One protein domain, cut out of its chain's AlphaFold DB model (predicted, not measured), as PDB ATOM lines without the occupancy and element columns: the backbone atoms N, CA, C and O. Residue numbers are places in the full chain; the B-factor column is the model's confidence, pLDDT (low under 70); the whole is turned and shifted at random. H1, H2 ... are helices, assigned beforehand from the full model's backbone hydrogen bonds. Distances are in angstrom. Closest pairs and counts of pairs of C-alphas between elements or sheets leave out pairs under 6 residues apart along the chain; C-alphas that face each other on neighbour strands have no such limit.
ATOM      1  N   SER A  25     149.835 164.658  94.295       40.75
ATOM      2  CA  SER A  25     151.029 163.813  94.144       40.75
ATOM      3  C   SER A  25     151.771 163.598  95.465       40.75
ATOM      4  O   SER A  25     152.288 162.506  95.682       40.75
ATOM      5  N   ILE A  26     151.766 164.580  96.375       40.00
ATOM      6  CA  ILE A  26     152.275 164.422  97.746       40.00
ATOM      7  C   ILE A  26     151.371 163.479  98.555       40.00
ATOM      8  O   ILE A  26     151.889 162.614  99.248       40.00
ATOM      9  N   LEU A  27     150.044 163.568  98.423       39.44
ATOM     10  CA  LEU A  27     149.076 162.677  99.079       39.44
ATOM     11  C   LEU A  27     149.122 161.248  98.526       39.44
ATOM     12  O   LEU A  27     149.099 160.310  99.314       39.44
ATOM     13  N   LEU A  28     149.264 161.067  97.208       39.03
ATOM     14  CA  LEU A  28     149.490 159.750  96.598       39.03
ATOM     15  C   LEU A  28     150.855 159.171  96.971       39.03
ATOM     16  O   LEU A  28     150.957 157.969  97.182       39.03
ATOM     17  N   ALA A  29     151.896 160.003  97.077       36.12
ATOM     18  CA  ALA A  29     153.180 159.561  97.598       36.12
ATOM     19  C   ALA A  29     153.028 159.127  99.062       36.12
ATOM     20  O   ALA A  29     153.385 158.006  99.373       36.12
ATOM     21  N   ILE A  30     152.405 159.927  99.932       37.19
ATOM     22  CA  ILE A  30     152.168 159.584 101.345       37.19
ATOM     23  C   ILE A  30     151.284 158.329 101.495       37.19
ATOM     24  O   ILE A  30     151.576 157.501 102.350       37.19
ATOM     25  N   MET A  31     150.266 158.129 100.650       35.50
ATOM     26  CA  MET A  31     149.439 156.908 100.633       35.50
ATOM     27  C   MET A  31     150.211 155.680 100.150       35.50
ATOM     28  O   MET A  31     150.123 154.624 100.768       35.50
ATOM     29  N   LEU A  32     150.996 155.794  99.075       33.50
ATOM     30  CA  LEU A  32     151.811 154.682  98.573       33.50
ATOM     31  C   LEU A  32     152.920 154.304  99.559       33.50
ATOM     32  O   LEU A  32     153.230 153.127  99.694       33.50
ATOM     33  N   ILE A  33     153.466 155.288 100.271       34.12
ATOM     34  CA  ILE A  33     154.372 155.131 101.413       34.12
ATOM     35  C   ILE A  33     153.623 154.360 102.521       34.12
ATOM     36  O   ILE A  33     154.005 153.240 102.847       34.12
ATOM     37  N   TYR A  34     152.469 154.845 102.979       30.58
ATOM     38  CA  TYR A  34     151.672 154.217 104.044       30.58
ATOM     39  C   TYR A  34     151.216 152.772 103.738       30.58
ATOM     40  O   TYR A  34     151.176 151.923 104.630       30.58
ATOM     41  N   ILE A  35     150.914 152.458 102.474       34.38
ATOM     42  CA  ILE A  35     150.459 151.126 102.034       34.38
ATOM     43  C   ILE A  35     151.624 150.135 101.899       34.38
ATOM     44  O   ILE A  35     151.463 148.950 102.193       34.38
ATOM     45  N   LYS A  36     152.818 150.592 101.503       34.50
ATOM     46  CA  LYS A  36     154.003 149.726 101.364       34.50
ATOM     47  C   LYS A  36     154.602 149.303 102.710       34.50
ATOM     48  O   LYS A  36     155.393 148.362 102.744       34.50
ATOM     49  N   SER A  37     154.217 149.970 103.799       35.59
ATOM     50  CA  SER A  37     154.684 149.668 105.155       35.59
ATOM     51  C   SER A  37     153.874 148.625 105.917       35.59
ATOM     52  O   SER A  37     154.353 148.165 106.943       35.59
ATOM     53  N   ASN A  38     152.696 148.203 105.440       32.94
ATOM     54  CA  ASN A  38     151.771 147.465 106.311       32.94
ATOM     55  C   ASN A  38     151.241 146.116 105.819       32.94
ATOM     56  O   ASN A  38     150.328 145.614 106.454       32.94
ATOM     57  N   ASN A  39     151.773 145.484 104.766       36.28
ATOM     58  CA  ASN A  39     151.415 144.084 104.479       36.28
ATOM     59  C   ASN A  39     152.479 143.355 103.643       36.28
ATOM     60  O   ASN A  39     152.475 143.429 102.413       36.28
ATOM     61  N   PHE A  40     153.339 142.592 104.321       37.78
ATOM     62  CA  PHE A  40     154.059 141.458 103.743       37.78
ATOM     63  C   PHE A  40     153.676 140.196 104.523       37.78
ATOM     64  O   PHE A  40     153.877 140.117 105.731       37.78
ATOM     65  N   GLU A  41     153.062 139.228 103.837       36.06
ATOM     66  CA  GLU A  41     152.747 137.906 104.381       36.06
ATOM     67  C   GLU A  41     154.049 137.191 104.788       36.06
ATOM     68  O   GLU A  41     154.906 136.924 103.945       36.06
ATOM     69  N   GLY A  42     154.180 136.874 106.081       34.50
ATOM     70  CA  GLY A  42     155.303 136.124 106.652       34.50
ATOM     71  C   GLY A  42     156.278 136.995 107.451       34.50
ATOM     72  O   GLY A  42     157.204 137.566 106.889       34.50
ATOM     73  N   LEU A  43     156.098 136.998 108.780       33.41
ATOM     74  CA  LEU A  43     156.801 137.805 109.794       33.41
ATOM     75  C   LEU A  43     156.515 139.323 109.709       33.41
ATOM     76  O   LEU A  43     157.007 140.014 108.824       33.41
ATOM     77  N   GLU A  44     155.778 139.859 110.690       54.56
ATOM     78  CA  GLU A  44     155.731 141.306 110.957       54.56
ATOM     79  C   GLU A  44     157.157 141.800 111.252       54.56
ATOM     80  O   GLU A  44     157.717 141.526 112.318       54.56
ATOM     81  N   LEU A  45     157.778 142.485 110.290       71.88
ATOM     82  CA  LEU A  45     159.123 143.024 110.436       71.88
ATOM     83  C   LEU A  45     159.073 144.365 111.177       71.88
ATOM     84  O   LEU A  45     158.818 145.405 110.571       71.88
ATOM     85  N   ASN A  46     159.362 144.354 112.476       83.12
ATOM     86  CA  ASN A  46     159.348 145.568 113.289       83.12
ATOM     87  C   ASN A  46     160.710 146.261 113.262       83.12
ATOM     88  O   ASN A  46     161.729 145.658 113.596       83.12
ATOM     89  N   ILE A  47     160.739 147.554 112.939       85.38
ATOM     90  CA  ILE A  47     161.993 148.323 112.913       85.38
ATOM     91  C   ILE A  47     162.667 148.407 114.293       85.38
ATOM     92  O   ILE A  47     163.892 148.435 114.383       85.38
ATOM     93  N   SER A  48     161.880 148.391 115.374       87.56
ATOM     94  CA  SER A  48     162.373 148.475 116.753       87.56
ATOM     95  C   SER A  48     163.169 147.249 117.209       87.56
ATOM     96  O   SER A  48     163.920 147.363 118.185       87.56
ATOM     97  N   ASP A  49     163.062 146.121 116.498       87.88
ATOM     98  CA  ASP A  49     163.848 144.904 116.745       87.88
ATOM     99  C   ASP A  49     165.311 145.054 116.276       87.88
ATOM    100  O   ASP A  49     166.166 144.232 116.610       87.88
ATOM    101  N   PHE A  50     165.630 146.127 115.543       91.38
ATOM    102  CA  PHE A  50     166.949 146.384 114.971       91.38
ATOM    103  C   PHE A  50     167.647 147.550 115.669       91.38
ATOM    104  O   PHE A  50     167.015 148.493 116.135       91.38
ATOM    105  N   THR A  51     168.975 147.479 115.762       89.19
ATOM    106  CA  THR A  51     169.837 148.586 116.221       89.19
ATOM    107  C   THR A  51     170.671 149.191 115.093       89.19
ATOM    108  O   THR A  51     171.153 150.309 115.238       89.19
ATOM    109  N   ASP A  52     170.854 148.458 113.990       93.19
ATOM    110  CA  ASP A  52     171.501 148.935 112.767       93.19
ATOM    111  C   ASP A  52     170.461 148.976 111.637       93.19
ATOM    112  O   ASP A  52     169.785 147.987 111.330       93.19
ATOM    113  N   TYR A  53     170.348 150.136 110.993       94.69
ATOM    114  CA  TYR A  53     169.403 150.368 109.904       94.69
ATOM    115  C   TYR A  53     169.675 149.477 108.676       94.69
ATOM    116  O   TYR A  53     168.761 149.189 107.901       94.69
ATOM    117  N   ARG A  54     170.915 149.015 108.474       94.94
ATOM    118  CA  ARG A  54     171.306 148.111 107.379       94.94
ATOM    119  C   ARG A  54     170.755 146.714 107.591       94.94
ATOM    120  O   ARG A  54     170.361 146.079 106.613       94.94
ATOM    121  N   ASP A  55     170.708 146.247 108.833       93.19
ATOM    122  CA  ASP A  55     170.138 144.940 109.161       93.19
ATOM    123  C   ASP A  55     168.626 144.950 108.951       93.19
ATOM    124  O   ASP A  55     168.093 144.050 108.298       93.19
ATOM    125  N   TYR A  56     167.965 146.035 109.362       92.44
ATOM    126  CA  TYR A  56     166.557 146.262 109.044       92.44
ATOM    127  C   TYR A  56     166.307 146.270 107.526       92.44
ATOM    128  O   TYR A  56     165.435 145.554 107.038       92.44
ATOM    129  N   LEU A  57     167.108 147.005 106.745       89.81
ATOM    130  CA  LEU A  57     166.961 147.054 105.283       89.81
ATOM    131  C   LEU A  57     167.170 145.695 104.611       89.81
ATOM    132  O   LEU A  57     166.446 145.358 103.675       89.81
ATOM    133  N   LYS A  58     168.150 144.902 105.059       91.56
ATOM    134  CA  LYS A  58     168.374 143.546 104.530       91.56
ATOM    135  C   LYS A  58     167.183 142.639 104.822       91.56
ATOM    136  O   LYS A  58     166.760 141.897 103.932       91.56
ATOM    137  N   ALA A  59     166.641 142.714 106.037       85.12
ATOM    138  CA  ALA A  59     165.460 141.957 106.423       85.12
ATOM    139  C   ALA A  59     164.229 142.395 105.608       85.12
ATOM    140  O   ALA A  59     163.552 141.544 105.035       85.12
ATOM    141  N   TYR A  60     164.027 143.706 105.437       83.44
ATOM    142  CA  TYR A  60     162.959 144.274 104.610       83.44
ATOM    143  C   TYR A  60     163.051 143.781 103.163       83.44
ATOM    144  O   TYR A  60     162.089 143.236 102.635       83.44
ATOM    145  N   ILE A  61     164.227 143.885 102.533       84.62
ATOM    146  CA  ILE A  61     164.455 143.421 101.153       84.62
ATOM    147  C   ILE A  61     164.178 141.922 101.013       84.62
ATOM    148  O   ILE A  61     163.588 141.498 100.020       84.62
ATOM    149  N   SER A  62     164.591 141.125 101.998       82.94
ATOM    150  CA  SER A  62     164.405 139.671 101.975       82.94
ATOM    151  C   SER A  62     162.932 139.269 102.078       82.94
ATOM    152  O   SER A  62     162.548 138.261 101.487       82.94
ATOM    153  N   ALA A  63     162.116 140.069 102.775       73.31
ATOM    154  CA  ALA A  63     160.674 139.866 102.915       73.31
ATOM    155  C   ALA A  63     159.867 140.256 101.657       73.31
ATOM    156  O   ALA A  63     158.728 139.824 101.491       73.31
ATOM    157  N   LEU A  64     160.443 141.036 100.734       69.88
ATOM    158  CA  LEU A  64     159.781 141.415  99.480       69.88
ATOM    159  C   LEU A  64     159.623 140.217  98.514       69.88
ATOM    160  O   LEU A  64     160.449 139.294  98.514       69.88
ATOM    161  N   PRO A  65     158.652 140.246  97.575       65.25
ATOM    162  CA  PRO A  65     158.422 139.153  96.641       65.25
ATOM    163  C   PRO A  65     159.661 138.943  95.772       65.25
ATOM    164  O   PRO A  65     160.333 139.899  95.376       65.25
ATOM    165  N   LYS A  66     159.964 137.681  95.449       75.25
ATOM    166  CA  LYS A  66     161.200 137.307  94.737       75.25
ATOM    167  C   LYS A  66     162.473 137.778  95.470       75.25
ATOM    168  O   LYS A  66     163.452 138.108  94.800       75.25
ATOM    169  N   GLN A  67     162.455 137.821  96.808       73.50
ATOM    170  CA  GLN A  67     163.568 138.269  97.663       73.50
ATOM    171  C   GLN A  67     164.049 139.688  97.313       73.50
ATOM    172  O   GLN A  67     165.247 139.962  97.228       73.50
ATOM    173  N   GLY A  68     163.106 140.575  96.989       71.69
ATOM    174  CA  GLY A  68     163.402 141.982  96.715       71.69
ATOM    175  C   GLY A  68     164.196 142.244  95.437       71.69
ATOM    176  O   GLY A  68     164.796 143.314  95.295       71.69
ATOM    177  N   ARG A  69     164.194 141.313  94.469       78.06
ATOM    178  CA  ARG A  69     164.791 141.549  93.142       78.06
ATOM    179  C   ARG A  69     164.238 142.838  92.525       78.06
ATOM    180  O   ARG A  69     163.052 142.942  92.238       78.06
ATOM    181  N   GLY A  70     165.129 143.802  92.290       81.06
ATOM    182  CA  GLY A  70     164.805 145.115  91.722       81.06
ATOM    183  C   GLY A  70     164.598 146.229  92.754       81.06
ATOM    184  O   GLY A  70     164.695 147.400  92.385       81.06
ATOM    185  N   PHE A  71     164.423 145.906  94.040       83.94
ATOM    186  CA  PHE A  71     164.197 146.913  95.079       83.94
ATOM    187  C   PHE A  71     165.405 147.831  95.278       83.94
ATOM    188  O   PHE A  71     165.242 149.039  95.360       83.94
ATOM    189  N   SER A  72     166.636 147.306  95.271       85.50
ATOM    190  CA  SER A  72     167.832 148.154  95.402       85.50
ATOM    191  C   SER A  72     167.959 149.177  94.267       85.50
ATOM    192  O   SER A  72     168.413 150.293  94.502       85.50
ATOM    193  N   ALA A  73     167.532 148.829  93.048       85.69
ATOM    194  CA  ALA A  73     167.515 149.759  91.918       85.69
ATOM    195  C   ALA A  73     166.394 150.803  92.057       85.69
ATOM    196  O   ALA A  73     166.602 151.976  91.749       85.69
ATOM    197  N   GLN A  74     165.229 150.390  92.562       85.31
ATOM    198  CA  GLN A  74     164.129 151.291  92.900       85.31
ATOM    199  C   GLN A  74     164.539 152.289  93.990       85.31
ATOM    200  O   GLN A  74     164.386 153.492  93.793       85.31
ATOM    201  N   LEU A  75     165.120 151.809  95.091       86.88
ATOM    202  CA  LEU A  75     165.583 152.639  96.200       86.88
ATOM    203  C   LEU A  75     166.671 153.617  95.747       86.88
ATOM    204  O   LEU A  75     166.610 154.797  96.076       86.88
ATOM    205  N   ALA A  76     167.624 153.158  94.928       91.12
ATOM    206  CA  ALA A  76     168.651 154.022  94.348       91.12
ATOM    207  C   ALA A  76     168.038 155.190  93.560       91.12
ATOM    208  O   ALA A  76     168.443 156.340  93.731       91.12
ATOM    209  N   LYS A  77     167.015 154.905  92.743       88.94
ATOM    210  CA  LYS A  77     166.270 155.928  92.002       88.94
ATOM    211  C   LYS A  77     165.519 156.875  92.942       88.94
ATOM    212  O   LYS A  77     165.570 158.081  92.727       88.94
ATOM    213  N   ALA A  78     164.857 156.343  93.970       80.69
ATOM    214  CA  ALA A  78     164.076 157.124  94.928       80.69
ATOM    215  C   ALA A  78     164.941 158.128  95.708       80.69
ATOM    216  O   ALA A  78     164.556 159.284  95.864       80.69
ATOM    217  N   ILE A  79     166.147 157.722  96.117       90.88
ATOM    218  CA  ILE A  79     167.066 158.583  96.879       90.88
ATOM    219  C   ILE A  79     168.105 159.301  95.997       90.88
ATOM    220  O   ILE A  79     169.033 159.920  96.512       90.88
ATOM    221  N   SER A  80     167.940 159.250  94.668       89.50
ATOM    222  CA  SER A  80     168.785 159.930  93.667       89.50
ATOM    223  C   SER A  80     170.278 159.566  93.726       89.50
ATOM    224  O   SER A  80     171.153 160.425  93.618       89.50
ATOM    225  N   VAL A  81     170.586 158.275  93.873       91.12
ATOM    226  CA  VAL A  81     171.957 157.735  93.890       91.12
ATOM    227  C   VAL A  81     172.137 156.610  92.873       91.12
ATOM    228  O   VAL A  81     171.175 156.052  92.349       91.12
ATOM    229  N   SER A  82     173.388 156.233  92.592       90.94
ATOM    230  CA  SER A  82     173.652 155.041  91.787       90.94
ATOM    231  C   SER A  82     173.346 153.761  92.585       90.94
ATOM    232  O   SER A  82     173.569 153.728  93.798       90.94
ATOM    233  N   PRO A  83     172.908 152.664  91.937       88.19
ATOM    234  CA  PRO A  83     172.683 151.380  92.613       88.19
ATOM    235  C   PRO A  83     173.906 150.855  93.378       88.19
ATOM    236  O   PRO A  83     173.756 150.197  94.404       88.19
ATOM    237  N   VAL A  84     175.115 151.214  92.930       91.44
ATOM    238  CA  VAL A  84     176.381 150.889  93.606       91.44
ATOM    239  C   VAL A  84     176.424 151.460  95.025       91.44
ATOM    240  O   VAL A  84     176.907 150.787  95.931       91.44
ATOM    241  N   ILE A  85     175.883 152.663  95.245       90.69
ATOM    242  CA  ILE A  85     175.843 153.290  96.573       90.69
ATOM    243  C   ILE A  85     174.959 152.477  97.521       90.69
ATOM    244  O   ILE A  85     175.343 152.271  98.669       90.69
ATOM    245  N   ILE A  86     173.825 151.953  97.044       92.12
ATOM    246  CA  ILE A  86     172.960 151.085  97.856       92.12
ATOM    247  C   ILE A  86     173.701 149.801  98.236       92.12
ATOM    248  O   ILE A  86     173.702 149.421  99.403       92.12
ATOM    249  N   SER A  87     174.397 149.168  97.286       90.50
ATOM    250  CA  SER A  87     175.218 147.984  97.570       90.50
ATOM    251  C   SER A  87     176.332 148.273  98.581       90.50
ATOM    252  O   SER A  87     176.549 147.478  99.491       90.50
ATOM    253  N   GLN A  88     177.006 149.422  98.469       92.44
ATOM    254  CA  GLN A  88     178.048 149.849  99.408       92.44
ATOM    255  C   GLN A  88     177.504 150.107 100.814       92.44
ATOM    256  O   GLN A  88     178.172 149.761 101.791       92.44
ATOM    257  N   VAL A  89     176.303 150.684 100.914       94.69
ATOM    258  CA  VAL A  89     175.632 150.923 102.194       94.69
ATOM    259  C   VAL A  89     175.206 149.612 102.838       94.69
ATOM    260  O   VAL A  89     175.564 149.358 103.982       94.69
ATOM    261  N   LEU A  90     174.527 148.729 102.104       91.19
ATOM    262  CA  LEU A  90     174.125 147.417 102.628       91.19
ATOM    263  C   LEU A  90     175.338 146.546 102.999       91.19
ATOM    264  O   LEU A  90     175.264 145.749 103.935       91.19
ATOM    265  N   GLY A  91     176.460 146.723 102.297       90.06
ATOM    266  CA  GLY A  91     177.745 146.095 102.602       90.06
ATOM    267  C   GLY A  91     178.540 146.754 103.735       90.06
ATOM    268  O   GLY A  91     179.625 146.277 104.045       90.06
ATOM    269  N   GLY A  92     178.051 147.847 104.336       90.38
ATOM    270  CA  GLY A  92     178.700 148.540 105.460       90.38
ATOM    271  C   GLY A  92     179.912 149.407 105.091       90.38
ATOM    272  O   GLY A  92     180.500 150.043 105.954       90.38
ATOM    273  N   THR A  93     180.281 149.486 103.810       90.88
ATOM    274  CA  THR A  93     181.415 150.311 103.337       90.88
ATOM    275  C   THR A  93     181.096 151.806 103.268       90.88
ATOM    276  O   THR A  93     181.994 152.627 103.077       90.88
ATOM    277  N   ARG A  94     179.816 152.169 103.388       92.12
ATOM    278  CA  ARG A  94     179.333 153.549 103.361       92.12
ATOM    279  C   ARG A  94     178.117 153.706 104.274       92.12
ATOM    280  O   ARG A  94     177.285 152.809 104.359       92.12
ATOM    281  N   SER A  95     177.978 154.878 104.879       93.62
ATOM    282  CA  SER A  95     176.775 155.287 105.609       93.62
ATOM    283  C   SER A  95     175.872 156.147 104.731       93.62
ATOM    284  O   SER A  95     176.364 156.906 103.885       93.62
ATOM    285  N   PHE A  96     174.558 156.086 104.949       95.12
ATOM    286  CA  PHE A  96     173.657 157.076 104.354       95.12
ATOM    287  C   PHE A  96     173.960 158.477 104.887       95.12
ATOM    288  O   PHE A  96     174.417 158.626 106.017       95.12
ATOM    289  N   SER A  97     173.733 159.517 104.082       94.75
ATOM    290  CA  SER A  97     173.541 160.874 104.612       94.75
ATOM    291  C   SER A  97     172.155 160.998 105.251       94.75
ATOM    292  O   SER A  97     171.299 160.140 105.041       94.75
ATOM    293  N   MET A  98     171.901 162.072 105.996       95.19
ATOM    294  CA  MET A  98     170.583 162.275 106.605       95.19
ATOM    295  C   MET A  98     169.488 162.513 105.561       95.19
ATOM    296  O   MET A  98     168.372 162.030 105.718       95.19
ATOM    297  N   GLU A  99     169.814 163.170 104.450       94.19
ATOM    298  CA  GLU A  99     168.906 163.352 103.315       94.19
ATOM    299  C   GLU A  99     168.581 162.011 102.646       94.19
ATOM    300  O   GLU A  99     167.431 161.751 102.299       94.19
ATOM    301  N   GLN A 100     169.582 161.136 102.501       94.62
ATOM    302  CA  GLN A 100     169.398 159.788 101.961       94.62
ATOM    303  C   GLN A 100     168.581 158.909 102.907       94.62
ATOM    304  O   GLN A 100     167.721 158.160 102.450       94.62
ATOM    305  N   ALA A 101     168.823 159.017 104.214       94.81
ATOM    306  CA  ALA A 101     168.071 158.302 105.234       94.81
ATOM    307  C   ALA A 101     166.595 158.719 105.216       94.81
ATOM    308  O   ALA A 101     165.734 157.859 105.073       94.81
ATOM    309  N   LEU A 102     166.307 160.023 105.223       90.88
ATOM    310  CA  LEU A 102     164.942 160.557 105.149       90.88
ATOM    311  C   LEU A 102     164.231 160.195 103.834       90.88
ATOM    312  O   LEU A 102     163.036 159.923 103.804       90.88
ATOM    313  N   ALA A 103     164.945 160.182 102.710       85.44
ATOM    314  CA  ALA A 103     164.362 159.717 101.452       85.44
ATOM    315  C   ALA A 103     164.081 158.202 101.475       85.44
ATOM    316  O   ALA A 103     163.127 157.736 100.851       85.44
ATOM    317  N   THR A 104     164.884 157.436 102.219       87.44
ATOM    318  CA  THR A 104     164.705 155.990 102.397       87.44
ATOM    319  C   THR A 104     163.488 155.677 103.265       87.44
ATOM    320  O   THR A 104     162.703 154.817 102.879       87.44
ATOM    321  N   THR A 105     163.279 156.379 104.387       82.81
ATOM    322  CA  THR A 105     162.100 156.173 105.261       82.81
ATOM    323  C   THR A 105     160.798 156.363 104.495       82.81
ATOM    324  O   THR A 105     159.884 155.547 104.609       82.81
ATOM    325  N   ARG A 106     160.770 157.370 103.617       79.88
ATOM    326  CA  ARG A 106     159.681 157.595 102.668       79.88
ATOM    327  C   ARG A 106     159.502 156.392 101.753       79.88
ATOM    328  O   ARG A 106     158.447 155.788 101.786       79.88
ATOM    329  N   GLU A 107     160.513 155.968 101.000       79.75
ATOM    330  CA  GLU A 107     160.371 154.822 100.076       79.75
ATOM    331  C   GLU A 107     159.929 153.507 100.760       79.75
ATOM    332  O   GLU A 107     159.306 152.655 100.116       79.75
ATOM    333  N   LEU A 108     160.254 153.337 102.046       78.81
ATOM    334  CA  LEU A 108     159.861 152.190 102.872       78.81
ATOM    335  C   LEU A 108     158.438 152.288 103.425       78.81
ATOM    336  O   LEU A 108     157.820 151.259 103.704       78.81
ATOM    337  N   GLY A 109     157.913 153.501 103.562       69.88
ATOM    338  CA  GLY A 109     156.566 153.718 104.058       69.88
ATOM    339  C   GLY A 109     156.425 154.108 105.526       69.88
ATOM    340  O   GLY A 109     155.300 154.134 106.023       69.88
ATOM    341  N   LEU A 110     157.545 154.327 106.221       78.56
ATOM    342  CA  LEU A 110     157.589 154.323 107.685       78.56
ATOM    343  C   LEU A 110     156.669 155.389 108.292       78.56
ATOM    344  O   LEU A 110     156.563 156.507 107.779       78.56
ATOM    345  N   SER A 111     156.031 155.064 109.418       74.62
ATOM    346  CA  SER A 111     155.277 156.048 110.200       74.62
ATOM    347  C   SER A 111     156.203 157.114 110.798       74.62
ATOM    348  O   SER A 111     157.413 156.925 110.882       74.62
ATOM    349  N   SER A 112     155.644 158.232 111.273       76.44
ATOM    350  CA  SER A 112     156.434 159.351 111.824       76.44
ATOM    351  C   SER A 112     157.435 158.915 112.901       76.44
ATOM    352  O   SER A 112     158.572 159.370 112.908       76.44
ATOM    353  N   ILE A 113     157.029 158.015 113.799       80.25
ATOM    354  CA  ILE A 113     157.887 157.545 114.893       80.25
ATOM    355  C   ILE A 113     158.935 156.525 114.420       80.25
ATOM    356  O   ILE A 113     160.052 156.498 114.931       80.25
ATOM    357  N   GLU A 114     158.609 155.708 113.419       82.00
ATOM    358  CA  GLU A 114     159.547 154.762 112.805       82.00
ATOM    359  C   GLU A 114     160.573 155.479 111.921       82.00
ATOM    360  O   GLU A 114     161.733 155.078 111.877       82.00
ATOM    361  N   GLU A 115     160.172 156.564 111.253       90.62
ATOM    362  CA  GLU A 115     161.076 157.468 110.548       90.62
ATOM    363  C   GLU A 115     162.091 158.069 111.522       90.62
ATOM    364  O   GLU A 115     163.294 157.934 111.299       90.62
ATOM    365  N   GLU A 116     161.634 158.655 112.633       91.25
ATOM    366  CA  GLU A 116     162.524 159.173 113.680       91.25
ATOM    367  C   GLU A 116     163.482 158.090 114.197       91.25
ATOM    368  O   GLU A 116     164.685 158.328 114.320       91.25
ATOM    369  N   TYR A 117     162.976 156.875 114.419       94.44
ATOM    370  CA  TYR A 117     163.788 155.734 114.838       94.44
ATOM    371  C   TYR A 117     164.872 155.374 113.810       94.44
ATOM    372  O   TYR A 117     166.044 155.214 114.160       94.44
ATOM    373  N   PHE A 118     164.509 155.294 112.527       95.44
ATOM    374  CA  PHE A 118     165.441 155.008 111.436       95.44
ATOM    375  C   PHE A 118     166.523 156.085 111.308       95.44
ATOM    376  O   PHE A 118     167.705 155.769 111.144       95.44
ATOM    377  N   LEU A 119     166.137 157.359 111.397       96.50
ATOM    378  CA  LEU A 119     167.063 158.487 111.324       96.50
ATOM    379  C   LEU A 119     168.068 158.469 112.482       96.50
ATOM    380  O   LEU A 119     169.254 158.706 112.257       96.50
ATOM    381  N   GLU A 120     167.627 158.141 113.696       97.69
ATOM    382  CA  GLU A 120     168.522 158.015 114.850       97.69
ATOM    383  C   GLU A 120     169.485 156.821 114.701       97.69
ATOM    384  O   GLU A 120     170.667 156.975 115.003       97.69
ATOM    385  N   MET A 121     169.062 155.678 114.134       97.25
ATOM    386  CA  MET A 121     169.990 154.574 113.808       97.25
ATOM    387  C   MET A 121     171.099 155.016 112.839       97.25
ATOM    388  O   MET A 121     172.261 154.638 113.003       97.25
ATOM    389  N   VAL A 122     170.765 155.842 111.841       97.38
ATOM    390  CA  VAL A 122     171.757 156.400 110.908       97.38
ATOM    391  C   VAL A 122     172.691 157.387 111.614       97.38
ATOM    392  O   VAL A 122     173.889 157.393 111.340       97.38
ATOM    393  N   GLN A 123     172.189 158.203 112.541       97.31
ATOM    394  CA  GLN A 123     173.033 159.132 113.301       97.31
ATOM    395  C   GLN A 123     173.992 158.416 114.256       97.31
ATOM    396  O   GLN A 123     175.130 158.861 114.396       97.31
ATOM    397  N   VAL A 124     173.570 157.296 114.854       96.56
ATOM    398  CA  VAL A 124     174.455 156.420 115.641       96.56
ATOM    399  C   VAL A 124     175.597 155.894 114.769       96.56
ATOM    400  O   VAL A 124     176.755 156.043 115.146       96.56
ATOM    401  N   ASP A 125     175.301 155.365 113.576       95.44
ATOM    402  CA  ASP A 125     176.324 154.868 112.637       95.44
ATOM    403  C   ASP A 125     177.293 155.969 112.168       95.44
ATOM    404  O   ASP A 125     178.490 155.744 112.002       95.44
ATOM    405  N   ARG A 126     176.787 157.187 111.959       94.88
ATOM    406  CA  ARG A 126     177.585 158.323 111.475       94.88
ATOM    407  C   ARG A 126     178.368 159.047 112.567       94.88
ATOM    408  O   ARG A 126     179.158 159.939 112.238       94.88
ATOM    409  N   ALA A 127     178.125 158.751 113.841       95.56
ATOM    410  CA  ALA A 127     178.726 159.482 114.943       95.56
ATOM    411  C   ALA A 127     180.256 159.319 114.941       95.56
ATOM    412  O   ALA A 127     180.796 158.236 115.133       95.56
ATOM    413  N   GLY A 128     180.975 160.427 114.746       92.69
ATOM    414  CA  GLY A 128     182.444 160.430 114.727       92.69
ATOM    415  C   GLY A 128     183.100 160.452 116.112       92.69
ATOM    416  O   GLY A 128     184.324 160.409 116.208       92.69
ATOM    417  N   SER A 129     182.317 160.569 117.188       96.69
ATOM    418  CA  SER A 129     182.809 160.575 118.565       96.69
ATOM    419  C   SER A 129     181.883 159.779 119.474       96.69
ATOM    420  O   SER A 129     180.666 159.779 119.290       96.69
ATOM    421  N   LYS A 130     182.461 159.159 120.510       95.31
ATOM    422  CA  LYS A 130     181.699 158.340 121.457       95.31
ATOM    423  C   LYS A 130     180.604 159.133 122.175       95.31
ATOM    424  O   LYS A 130     179.498 158.651 122.361       95.31
ATOM    425  N   GLN A 131     180.884 160.394 122.501       95.50
ATOM    426  CA  GLN A 131     179.912 161.281 123.141       95.50
ATOM    427  C   GLN A 131     178.685 161.554 122.254       95.50
ATOM    428  O   GLN A 131     177.567 161.635 122.762       95.50
ATOM    429  N   LEU A 132     178.882 161.712 120.940       94.62
ATOM    430  CA  LEU A 132     177.784 161.936 120.000       94.62
ATOM    431  C   LEU A 132     176.997 160.642 119.749       94.62
ATOM    432  O   LEU A 132     175.770 160.676 119.688       94.62
ATOM    433  N   GLU A 133     177.694 159.510 119.667       95.12
ATOM    434  CA  GLU A 133     177.089 158.179 119.568       95.12
ATOM    435  C   GLU A 133     176.166 157.910 120.768       95.12
ATOM    436  O   GLU A 133     174.994 157.589 120.584       95.12
ATOM    437  N   ASP A 134     176.647 158.137 121.995       95.69
ATOM    438  CA  ASP A 134     175.878 157.915 123.228       95.69
ATOM    439  C   ASP A 134     174.648 158.841 123.328       95.69
ATOM    440  O   ASP A 134     173.582 158.439 123.812       95.69
ATOM    441  N   TYR A 135     174.761 160.076 122.822       96.50
ATOM    442  CA  TYR A 135     173.638 161.012 122.733       96.50
ATOM    443  C   TYR A 135     172.520 160.480 121.822       96.50
ATOM    444  O   TYR A 135     171.348 160.494 122.212       96.50
ATOM    445  N   HIS A 136     172.871 159.973 120.637       96.56
ATOM    446  CA  HIS A 136     171.907 159.402 119.694       96.56
ATOM    447  C   HIS A 136     171.367 158.044 120.162       96.56
ATOM    448  O   HIS A 136     170.165 157.803 120.069       96.56
ATOM    449  N   LEU A 137     172.193 157.200 120.792       95.31
ATOM    450  CA  LEU A 137     171.744 155.952 121.425       95.31
ATOM    451  C   LEU A 137     170.682 156.203 122.505       95.31
ATOM    452  O   LEU A 137     169.700 155.468 122.598       95.31
ATOM    453  N   THR A 138     170.837 157.267 123.296       95.38
ATOM    454  CA  THR A 138     169.845 157.644 124.315       95.38
ATOM    455  C   THR A 138     168.494 158.001 123.683       95.38
ATOM    456  O   THR A 138     167.449 157.557 124.165       95.38
ATOM    457  N   LYS A 139     168.493 158.763 122.581       94.00
ATOM    458  CA  LYS A 139     167.264 159.083 121.834       94.00
ATOM    459  C   LYS A 139     166.642 157.850 121.193       94.00
ATOM    460  O   LYS A 139     165.432 157.657 121.306       94.00
ATOM    461  N   LEU A 140     167.468 157.007 120.579       93.50
ATOM    462  CA  LEU A 140     167.044 155.765 119.947       93.50
ATOM    463  C   LEU A 140     166.347 154.839 120.953       93.50
ATOM    464  O   LEU A 140     165.279 154.307 120.662       93.50
ATOM    465  N   ASN A 141     166.893 154.697 122.165       93.19
ATOM    466  CA  ASN A 141     166.278 153.890 123.224       93.19
ATOM    467  C   ASN A 141     164.917 154.444 123.667       93.19
ATOM    468  O   ASN A 141     163.968 153.677 123.814       93.19
ATOM    469  N   LYS A 142     164.780 155.769 123.795       93.00
ATOM    470  CA  LYS A 142     163.491 156.400 124.117       93.00
ATOM    471  C   LYS A 142     162.437 156.140 123.034       93.00
ATOM    472  O   LYS A 142     161.294 155.822 123.349       93.00
ATOM    473  N   LEU A 143     162.819 156.249 121.762       89.50
ATOM    474  CA  LEU A 143     161.930 155.940 120.639       89.50
ATOM    475  C   LEU A 143     161.568 154.445 120.601       89.50
ATOM    476  O   LEU A 143     160.418 154.102 120.327       89.50
ATOM    477  N   ARG A 144     162.506 153.548 120.946       89.31
ATOM    478  CA  ARG A 144     162.239 152.104 121.081       89.31
ATOM    479  C   ARG A 144     161.173 151.824 122.142       89.31
ATOM    480  O   ARG A 144     160.270 151.030 121.892       89.31
ATOM    481  N   GLU A 145     161.264 152.470 123.303       87.56
ATOM    482  CA  GLU A 145     160.263 152.344 124.371       87.56
ATOM    483  C   GLU A 145     158.885 152.822 123.900       87.56
ATOM    484  O   GLU A 145     157.900 152.103 124.059       87.56
ATOM    485  N   GLN A 146     158.816 153.972 123.226       81.69
ATOM    486  CA  GLN A 146     157.562 154.497 122.675       81.69
ATOM    487  C   GLN A 146     156.942 153.567 121.620       81.69
ATOM    488  O   GLN A 146     155.740 153.304 121.663       81.69
ATOM    489  N   LEU A 147     157.749 153.016 120.708       78.19
ATOM    490  CA  LEU A 147     157.304 152.004 119.742       78.19
ATOM    491  C   LEU A 147     156.789 150.740 120.449       78.19
ATOM    492  O   LEU A 147     155.759 150.187 120.063       78.19
ATOM    493  N   SER A 148     157.458 150.309 121.521       74.38
ATOM    494  CA  SER A 148     157.027 149.173 122.344       74.38
ATOM    495  C   SER A 148     155.714 149.446 123.088       74.38
ATOM    496  O   SER A 148     154.887 148.544 123.215       74.38
ATOM    497  N   GLU A 149     155.480 150.668 123.567       73.00
ATOM    498  CA  GLU A 149     154.209 151.066 124.188       73.00
ATOM    499  C   GLU A 149     153.056 151.127 123.181       73.00
ATOM    500  O   GLU A 149     151.938 150.703 123.480       73.00
ATOM    501  N   ILE A 150     153.307 151.628 121.969       68.50
ATOM    502  CA  ILE A 150     152.315 151.600 120.885       68.50
ATOM    503  C   ILE A 150     151.974 150.146 120.555       68.50
ATOM    504  O   ILE A 150     150.797 149.780 120.505       68.50
ATOM    505  N   ARG A 151     152.994 149.289 120.429       62.38
ATOM    506  CA  ARG A 151     152.818 147.854 120.195       62.38
ATOM    507  C   ARG A 151     152.066 147.174 121.331       62.38
ATOM    508  O   ARG A 151     151.186 146.367 121.056       62.38
ATOM    509  N   SER A 152     152.356 147.491 122.590       55.97
ATOM    510  CA  SER A 152     151.653 146.887 123.725       55.97
ATOM    511  C   SER A 152     150.175 147.278 123.742       55.97
ATOM    512  O   SER A 152     149.334 146.423 123.999       55.97
ATOM    513  N   ARG A 153     149.823 148.510 123.351       53.47
ATOM    514  CA  ARG A 153     148.420 148.938 123.174       53.47
ATOM    515  C   ARG A 153     147.721 148.219 122.017       53.47
ATOM    516  O   ARG A 153     146.537 147.907 122.126       53.47
ATOM    517  N   VAL A 154     148.432 147.940 120.922       47.56
ATOM    518  CA  VAL A 154     147.900 147.183 119.772       47.56
ATOM    519  C   VAL A 154     147.760 145.692 120.108       47.56
ATOM    520  O   VAL A 154     146.707 145.114 119.856       47.56
ATOM    521  N   SER A 155     148.756 145.097 120.766       42.75
ATOM    522  CA  SER A 155     148.778 143.699 121.228       42.75
ATOM    523  C   SER A 155     147.833 143.427 122.407       42.75
ATOM    524  O   SER A 155     147.490 142.273 122.652       42.75
ATOM    525  N   GLN A 156     147.399 144.456 123.141       43.66
ATOM    526  CA  GLN A 156     146.361 144.351 124.175       43.66
ATOM    527  C   GLN A 156     144.943 144.208 123.601       43.66
ATOM    528  O   GLN A 156     144.009 143.904 124.348       43.66
TER     529      GLN A 156
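This is residues 25 to 156 of the 319 residues of the protein "DUF4423 domain-containing protein" of Bdellovibrionaceae bacterium (UniProt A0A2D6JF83). The long helix H8 lies along one side of a body of shorter, crossed helices, folded back on H7 as a helical hairpin and running on past the beginning of H7. Beyond H7, the helices H6, H4, H5 and H2 follow one another by contact round to H7 again, with little H3 at the end of H2 and H1 packed on H6 at another edge. The printed part has 132 residues, with eight named helices in the order H1 to H8, no named strand, and the class all helix. It is compact, with a radius of gyration of the C-alphas of 14.8 A and spans of 40 by 37 by 29 A.

H8, residues 130 to 155, is the longest helix, 36.0 A from C-alpha 130 at (181.699, 158.340, 121.457) to C-alpha 155 at (148.778, 143.699, 121.228). H7, residues 112 to 126, measures 21.2 A, and H6, residues 98 to 108, 15.2 A. H5 is residues 83 to 90, H4 residues 71 to 78 and H3 residues 65 to 68. H2, residues 53 to 63, measures 15.3 A. H1, residues 25 to 36, measures 16.1 A and begins with C-alpha 25 at (151.029, 163.813, 94.144).

H8 touches H7 at a shallow tilt of 26 degrees, opposite ways, a hairpin whose closest C-alphas, those of Val 124 and Glu 133, are 5.0 A apart. H7 and H6 form a hairpin too, at a steep tilt of 42 degrees; the closest C-alphas, Thr 105 and Glu 115, are 5.5 A apart. H7 only just touches H2, with 3 pairs of C-alphas within 8 A and with its residues 118 to 122 alone; Tyr 53 and Met 121 have the closest C-alphas, at 5.8 A. H2 touches H5, closest at the C-alphas of Arg 54 and Leu 90, 5.6 A. H5 touches H4, closest at the C-alphas of Pro 83 and Ala 76, 5.1 A. H4 touches H6, closest at the C-alphas of Ala 78 and Glu 107, 6.7 A. H1 touches H6 at a steep tilt of 68 degrees, only just short of perpendicular; the closest C-alphas, Ile 33 and Arg 106, are 6.0 A apart. H3 and H2 only just touch, with 3 pairs of C-alphas within 8 A, and touch only at the corner. H1 and H8 are apart, for instance, and so are H2 and H6. In H1, H2 and H4 to H8 every O i to N i+4 pair is within hydrogen-bond range; H3 is too short for such a pair.

The two farthest C-alphas, those of Ser 82 and Gln 156, are 43.7 A apart. The printed part has no cut, and the link from H1 to H2, 16 residues, is long. The mean pLDDT of the printed part is 78.6; residues 25 to 44, 64 to 65, 109 and 150 to 156 are under 70.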